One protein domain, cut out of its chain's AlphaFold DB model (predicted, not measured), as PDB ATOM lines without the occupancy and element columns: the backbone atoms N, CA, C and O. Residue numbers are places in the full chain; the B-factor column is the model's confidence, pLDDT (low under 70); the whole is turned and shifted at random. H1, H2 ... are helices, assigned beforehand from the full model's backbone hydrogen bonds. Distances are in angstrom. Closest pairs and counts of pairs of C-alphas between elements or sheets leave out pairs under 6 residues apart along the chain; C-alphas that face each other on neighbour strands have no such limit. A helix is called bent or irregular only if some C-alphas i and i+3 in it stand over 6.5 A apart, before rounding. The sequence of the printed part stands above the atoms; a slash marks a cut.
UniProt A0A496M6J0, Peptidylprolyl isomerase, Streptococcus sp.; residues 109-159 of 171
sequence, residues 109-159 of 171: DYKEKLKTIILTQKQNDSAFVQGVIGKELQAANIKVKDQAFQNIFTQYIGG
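This is residues 109 to 159 of the 171 residues of the protein "Peptidylprolyl isomerase" of Streptococcus sp. (UniProt A0A496M6J0). A long helical arm, H1, leads into a small head in which H3 folds back so that residues 155 to 157 pack on H2. H1 and H2 make a wide-open corner at Asp 125, and residues 109 to 129 stick out from the head; from the far end of H2 a strip of backbone, residues 140 to 146, swings away before H3 returns toward H2. The printed part has 51 residues with three named helices in the order H1, H2, H3, and no named strand; its class is all helix. The whole is extended, with a radius of gyration of the C-alphas of 15.7 A, and the C-alphas span 53 by 17 by 14 A, a length to which the arm gives a large share.

The printed part begins with H1, residues 109 to 124, which is 25.0 A long from its first C-alpha to its last. C-alpha 109 is at (256.969, 204.199, 161.705) and C-alpha 124 at (277.846, 208.491, 174.753). H1 is irregular: the C-alphas of Asp 109 and Glu 112 are 8.0 A apart. One residue, Asp 125, makes the tight link to H2, residues 126 to 139, which is 19.9 A long. The C-alpha of Ser 126 is at (279.679, 210.196, 180.237). Residues 140 to 146 make the short link to H3, residues 147 to 159, which is 17.5 A long and ends with C-alpha 159 at (276.523, 209.359, 198.815). H3 is irregular too: the C-alphas of Tyr 156 and Gly 159 are 7.6 A apart.

H1 and H2 touch only at the corner by their link, and only just, with 3 pairs of C-alphas within 8 A. H1 touches H2 with residues 122 to 123 alone, and H2 touches H1 with residues 128 to 129 alone. The closest C-alphas of the two are those of Lys 122 and Phe 128, 6.3 A apart. Their lines are about perpendicular, at 79 degrees, and their centres are 20.2 A apart. H2 and H3 touch, with 11 pairs of C-alphas within 8 A, and H3 does so with residues 155 to 157 alone. The closest C-alphas of the two are those of Gly 134 and Tyr 156, 4.1 A apart. Their lines are also about perpendicular, at 79 degrees, and their centres are 13.0 A apart. H1 and H3 are apart. In H2 each O i to N i+4 pair is within hydrogen-bond range, while 11 of 12 such pairs are in H1. In H3 it is 3 of 9, and of its O i to N i+3 pairs 4 of 10 are within range.

The two C-alphas farthest apart are those of Asp 109 and Gln 147, 53.8 A, and the first and last printed C-alphas, of Asp 109 and Gly 159, are 42.3 A apart. Residues 109 to 129 stand free, of which 109 to 124 belong to H1 and 126 to 129 to H2. Without them a body of 30 residues remains, spanning 24 by 15 by 12 A, with a radius of gyration of 8.8 A. The printed part has no cut, and neither of its two links is long. The mean pLDDT of the printed part is 91.7, with 93 for H1, 95 for H2 and 86 for H3. In this predicted model the confidence is low, under 70, at residues 158 to 159, which belong to H3.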
ATOM      1  N   ASP A 109     256.175 204.294 162.941       91.31
ATOM      2  CA  ASP A 109     256.969 204.199 161.705       91.31
ATOM      3  C   ASP A 109     258.439 204.610 161.909       91.31
ATOM      4  O   ASP A 109     259.325 204.232 161.142       91.31
ATOM      5  N   TYR A 110     258.720 205.386 162.959       92.06
ATOM      6  CA  TYR A 110     260.057 205.894 163.275       92.06
ATOM      7  C   TYR A 110     260.592 205.406 164.619       92.06
ATOM      8  O   TYR A 110     261.717 205.756 164.982       92.06
ATOM      9  N   LYS A 111     259.812 204.628 165.374       93.00
ATOM     10  CA  LYS A 111     260.069 204.328 166.785       93.00
ATOM     11  C   LYS A 111     261.403 203.645 167.023       93.00
ATOM     12  O   LYS A 111     262.157 204.108 167.872       93.00
ATOM     13  N   GLU A 112     261.732 202.615 166.250       93.75
ATOM     14  CA  GLU A 112     263.019 201.924 166.393       93.75
ATOM     15  C   GLU A 112     264.194 202.850 166.056       93.75
ATOM     16  O   GLU A 112     265.169 202.914 166.802       93.75
ATOM     17  N   LYS A 113     264.069 203.669 165.002       89.75
ATOM     18  CA  LYS A 113     265.104 204.649 164.628       89.75
ATOM     19  C   LYS A 113     265.298 205.695 165.734       89.75
ATOM     20  O   LYS A 113     266.425 205.966 166.133       89.75
ATOM     21  N   LEU A 114     264.207 206.246 166.272       92.56
ATOM     22  CA  LEU A 114     264.233 207.209 167.380       92.56
ATOM     23  C   LEU A 114     264.793 206.594 168.666       92.56
ATOM     24  O   LEU A 114     265.598 207.229 169.345       92.56
ATOM     25  N   LYS A 115     264.412 205.355 168.980       95.00
ATOM     26  CA  LYS A 115     264.927 204.609 170.127       95.00
ATOM     27  C   LYS A 115     266.438 204.440 170.027       95.00
ATOM     28  O   LYS A 115     267.126 204.778 170.984       95.00
ATOM     29  N   THR A 116     266.960 204.002 168.881       94.44
ATOM     30  CA  THR A 116     268.410 203.879 168.669       94.44
ATOM     31  C   THR A 116     269.120 205.214 168.864       94.44
ATOM     32  O   THR A 116     270.087 205.270 169.613       94.44
ATOM     33  N   ILE A 117     268.604 206.305 168.288       91.81
ATOM     34  CA  ILE A 117     269.189 207.649 168.449       91.81
ATOM     35  C   ILE A 117     269.284 208.039 169.932       91.81
ATOM     36  O   ILE A 117     270.342 208.465 170.396       91.81
ATOM     37  N   ILE A 118     268.197 207.862 170.688       94.25
ATOM     38  CA  ILE A 118     268.141 208.212 172.114       94.25
ATOM     39  C   ILE A 118     269.082 207.320 172.934       94.25
ATOM     40  O   ILE A 118     269.793 207.817 173.809       94.25
ATOM     41  N   LEU A 119     269.109 206.013 172.657       95.50
ATOM     42  CA  LEU A 119     269.990 205.072 173.346       95.50
ATOM     43  C   LEU A 119     271.461 205.402 173.092       95.50
ATOM     44  O   LEU A 119     272.222 205.509 174.048       95.50
ATOM     45  N   THR A 120     271.855 205.645 171.840       94.25
ATOM     46  CA  THR A 120     273.226 206.040 171.492       94.25
ATOM     47  C   THR A 120     273.612 207.370 172.137       94.25
ATOM     48  O   THR A 120     274.719 207.497 172.655       94.25
ATOM     49  N   GLN A 121     272.700 208.349 172.180       92.75
ATOM     50  CA  GLN A 121     272.950 209.618 172.868       92.75
ATOM     51  C   GLN A 121     273.248 209.399 174.355       92.75
ATOM     52  O   GLN A 121     274.220 209.938 174.874       92.75
ATOM     53  N   LYS A 122     272.432 208.588 175.036       94.25
ATOM     54  CA  LYS A 122     272.625 208.258 176.454       94.25
ATOM     55  C   LYS A 122     273.884 207.435 176.700       94.25
ATOM     56  O   LYS A 122     274.546 207.632 177.709       94.25
ATOM     57  N   GLN A 123     274.226 206.540 175.781       94.75
ATOM     58  CA  GLN A 123     275.422 205.710 175.869       94.75
ATOM     59  C   GLN A 123     276.716 206.526 175.733       94.75
ATOM     60  O   GLN A 123     277.707 206.200 176.378       94.75
ATOM     61  N   ASN A 124     276.701 207.593 174.933       93.50
ATOM     62  CA  ASN A 124     277.846 208.491 174.753       93.50
ATOM     63  C   ASN A 124     277.904 209.624 175.796       93.50
ATOM     64  O   ASN A 124     278.883 210.367 175.850       93.50
ATOM     65  N   ASP A 125     276.870 209.771 176.626       96.06
ATOM     66  CA  ASP A 125     276.836 210.732 177.726       96.06
ATOM     67  C   ASP A 125     277.587 210.158 178.935       96.06
ATOM     68  O   ASP A 125     277.067 209.339 179.696       96.06
ATOM     69  N   SER A 126     278.827 210.617 179.122       95.56
ATOM     70  CA  SER A 126     279.679 210.196 180.237       95.56
ATOM     71  C   SER A 126     278.995 210.404 181.593       95.56
ATOM     72  O   SER A 126     279.051 209.520 182.442       95.56
ATOM     73  N   ALA A 127     278.271 211.509 181.800       95.62
ATOM     74  CA  ALA A 127     277.592 211.757 183.071       95.62
ATOM     75  C   ALA A 127     276.460 210.748 183.313       95.62
ATOM     76  O   ALA A 127     276.293 210.257 184.432       95.62
ATOM     77  N   PHE A 128     275.714 210.390 182.263       96.38
ATOM     78  CA  PHE A 128     274.703 209.340 182.348       96.38
ATOM     79  C   PHE A 128     275.328 207.977 182.669       96.38
ATOM     80  O   PHE A 128     274.868 207.306 183.592       96.38
ATOM     81  N   VAL A 129     276.402 207.591 181.967       96.69
ATOM     82  CA  VAL A 129     277.121 206.327 182.205       96.69
ATOM     83  C   VAL A 129     277.667 206.258 183.632       96.69
ATOM     84  O   VAL A 129     277.407 205.278 184.332       96.69
ATOM     85  N   GLN A 130     278.345 207.308 184.105       93.25
ATOM     86  CA  GLN A 130     278.862 207.358 185.477       93.25
ATOM     87  C   GLN A 130     277.740 207.321 186.520       93.25
ATOM     88  O   GLN A 130     277.875 206.665 187.553       93.25
ATOM     89  N   GLY A 131     276.603 207.963 186.240       94.94
ATOM     90  CA  GLY A 131     275.424 207.902 187.099       94.94
ATOM     91  C   GLY A 131     274.832 206.493 187.211       94.94
ATOM     92  O   GLY A 131     274.427 206.087 188.301       94.94
ATOM     93  N   VAL A 132     274.801 205.729 186.113       96.12
ATOM     94  CA  VAL A 132     274.357 204.324 186.125       96.12
ATOM     95  C   VAL A 132     275.346 203.453 186.903       96.12
ATOM     96  O   VAL A 132     274.917 202.718 187.787       96.12
ATOM     97  N   ILE A 133     276.655 203.594 186.662       94.50
ATOM     98  CA  ILE A 133     277.699 202.880 187.420       94.50
ATOM     99  C   ILE A 133     277.560 203.155 188.921       94.50
ATOM    100  O   ILE A 133     277.529 202.221 189.718       94.50
ATOM    101  N   GLY A 134     277.418 204.423 189.317       94.56
ATOM    102  CA  GLY A 134     277.231 204.808 190.716       94.56
ATOM    103  C   GLY A 134     276.017 204.137 191.359       94.56
ATOM    104  O   GLY A 134     276.142 203.561 192.438       94.56
ATOM    105  N   LYS A 135     274.864 204.138 190.678       94.81
ATOM    106  CA  LYS A 135     273.643 203.484 191.173       94.81
ATOM    107  C   LYS A 135     273.817 201.979 191.367       94.81
ATOM    108  O   LYS A 135     273.421 201.467 192.409       94.81
ATOM    109  N   GLU A 136     274.430 201.288 190.408       96.31
ATOM    110  CA  GLU A 136     274.668 199.842 190.510       96.31
ATOM    111  C   GLU A 136     275.670 199.504 191.629       96.31
ATOM    112  O   GLU A 136     275.445 198.585 192.417       96.31
ATOM    113  N   LEU A 137     276.748 200.288 191.781       94.06
ATOM    114  CA  LEU A 137     277.727 200.104 192.861       94.06
ATOM    115  C   LEU A 137     277.126 200.385 194.252       94.06
ATOM    116  O   LEU A 137     277.450 199.686 195.215       94.06
ATOM    117  N   GLN A 138     276.240 201.379 194.361       90.75
ATOM    118  CA  GLN A 138     275.485 201.664 195.586       90.75
ATOM    119  C   GLN A 138     274.494 200.540 195.910       90.75
ATOM    120  O   GLN A 138     274.440 200.090 197.055       90.75
ATOM    121  N   ALA A 139     273.756 200.041 194.912       94.75
ATOM    122  CA  ALA A 139     272.817 198.931 195.075       94.75
ATOM    123  C   ALA A 139     273.514 197.642 195.547       94.75
ATOM    124  O   ALA A 139     272.956 196.888 196.343       94.75
ATOM    125  N   ALA A 140     274.761 197.425 195.123       95.00
ATOM    126  CA  ALA A 140     275.594 196.315 195.574       95.00
ATOM    127  C   ALA A 140     276.158 196.479 197.005       95.00
ATOM    128  O   ALA A 140     276.767 195.542 197.522       95.00
ATOM    129  N   ASN A 141     275.967 197.636 197.657       91.38
ATOM    130  CA  ASN A 141     276.433 197.926 199.021       91.38
ATOM    131  C   ASN A 141     277.933 197.622 199.234       91.38
ATOM    132  O   ASN A 141     278.340 196.946 200.186       91.38
ATOM    133  N   ILE A 142     278.765 198.081 198.298       90.75
ATOM    134  CA  ILE A 142     280.204 197.799 198.289       90.75
ATOM    135  C   ILE A 142     280.899 198.466 199.482       90.75
ATOM    136  O   ILE A 142     280.744 199.657 199.733       90.75
ATOM    137  N   LYS A 143     281.738 197.697 200.190       90.38
ATOM    138  CA  LYS A 143     282.548 198.165 201.326       90.38
ATOM    139  C   LYS A 143     284.031 198.131 200.970       90.38
ATOM    140  O   LYS A 143     284.655 197.072 201.034       90.38
ATOM    141  N   VAL A 144     284.606 199.284 200.638       89.88
ATOM    142  CA  VAL A 144     286.036 199.404 200.315       89.88
ATOM    143  C   VAL A 144     286.857 199.348 201.605       89.88
ATOM    144  O   VAL A 144     286.756 200.232 202.450       89.88
ATOM    145  N   LYS A 145     287.629 198.270 201.792       91.69
ATOM    146  CA  LYS A 145     288.398 198.024 203.027       91.69
ATOM    147  C   LYS A 145     289.793 198.634 203.012       91.69
ATOM    148  O   LYS A 145     290.257 199.102 204.044       91.69
ATOM    149  N   ASP A 146     290.445 198.618 201.860       93.56
ATOM    150  CA  ASP A 146     291.788 199.156 201.699       93.56
ATOM    151  C   ASP A 146     291.714 200.658 201.386       93.56
ATOM    152  O   ASP A 146     291.035 201.092 200.449       93.56
ATOM    153  N   GLN A 147     292.399 201.455 202.209       90.75
ATOM    154  CA  GLN A 147     292.427 202.912 202.121       90.75
ATOM    155  C   GLN A 147     292.957 203.410 200.773       90.75
ATOM    156  O   GLN A 147     292.495 204.449 200.298       90.75
ATOM    157  N   ALA A 148     293.861 202.663 200.130       94.50
ATOM    158  CA  ALA A 148     294.444 203.038 198.844       94.50
ATOM    159  C   ALA A 148     293.382 203.212 197.743       94.50
ATOM    160  O   ALA A 148     293.567 204.018 196.832       94.50
ATOM    161  N   PHE A 149     292.248 202.511 197.850       92.62
ATOM    162  CA  PHE A 149     291.180 202.543 196.851       92.62
ATOM    163  C   PHE A 149     289.962 203.371 197.271       92.62
ATOM    164  O   PHE A 149     289.068 203.569 196.458       92.62
ATOM    165  N   GLN A 150     289.880 203.895 198.497       88.75
ATOM    166  CA  GLN A 150     288.676 204.630 198.919       88.75
ATOM    167  C   GLN A 150     288.408 205.857 198.033       88.75
ATOM    168  O   GLN A 150     287.277 206.068 197.597       88.75
ATOM    169  N   ASN A 151     289.458 206.600 197.672       91.06
ATOM    170  CA  ASN A 151     289.338 207.844 196.909       91.06
ATOM    171  C   ASN A 151     288.810 207.664 195.476       91.06
ATOM    172  O   ASN A 151     288.170 208.573 194.968       91.06
ATOM    173  N   ILE A 152     289.050 206.527 194.809       92.50
ATOM    174  CA  ILE A 152     288.538 206.316 193.438       92.50
ATOM    175  C   ILE A 152     287.046 205.951 193.431       92.50
ATOM    176  O   ILE A 152     286.350 206.177 192.440       92.50
ATOM    177  N   PHE A 153     286.544 205.414 194.546       89.81
ATOM    178  CA  PHE A 153     285.147 205.025 194.701       89.81
ATOM    179  C   PHE A 153     284.254 206.162 195.221       89.81
ATOM    180  O   PHE A 153     283.044 206.102 195.005       89.81
ATOM    181  N   THR A 154     284.795 207.219 195.842       88.44
ATOM    182  CA  THR A 154     283.997 208.340 196.394       88.44
ATOM    183  C   THR A 154     283.052 208.969 195.370       88.44
ATOM    184  O   THR A 154     281.905 209.250 195.703       88.44
ATOM    185  N   GLN A 155     283.477 209.104 194.112       87.62
ATOM    186  CA  GLN A 155     282.644 209.633 193.024       87.62
ATOM    187  C   GLN A 155     281.415 208.762 192.683       87.62
ATOM    188  O   GLN A 155     280.491 209.245 192.035       87.62
ATOM    189  N   TYR A 156     281.388 207.499 193.121       88.75
ATOM    190  CA  TYR A 156     280.315 206.539 192.835       88.75
ATOM    191  C   TYR A 156     279.492 206.171 194.071       88.75
ATOM    192  O   TYR A 156     278.265 206.145 194.013       88.75
ATOM    193  N   ILE A 157     280.152 205.886 195.196       85.75
ATOM    194  CA  ILE A 157     279.509 205.373 196.419       85.75
ATOM    195  C   ILE A 157     279.515 206.379 197.579       85.75
ATOM    196  O   ILE A 157     278.929 206.107 198.622       85.75
ATOM    197  N   GLY A 158     280.135 207.553 197.411       68.88
ATOM    198  CA  GLY A 158     280.294 208.563 198.469       68.88
ATOM    199  C   GLY A 158     279.000 209.224 198.961       68.88
ATOM    200  O   GLY A 158     279.045 210.005 199.901       68.88
ATOM    201  N   GLY A 159     277.844 208.901 198.369       55.44
ATOM    202  CA  GLY A 159     276.523 209.359 198.815       55.44
ATOM    203  C   GLY A 159     275.897 208.538 199.952       55.44
ATOM    204  O   GLY A 159     274.752 208.797 200.310       55.44
TER     205      GLY A 159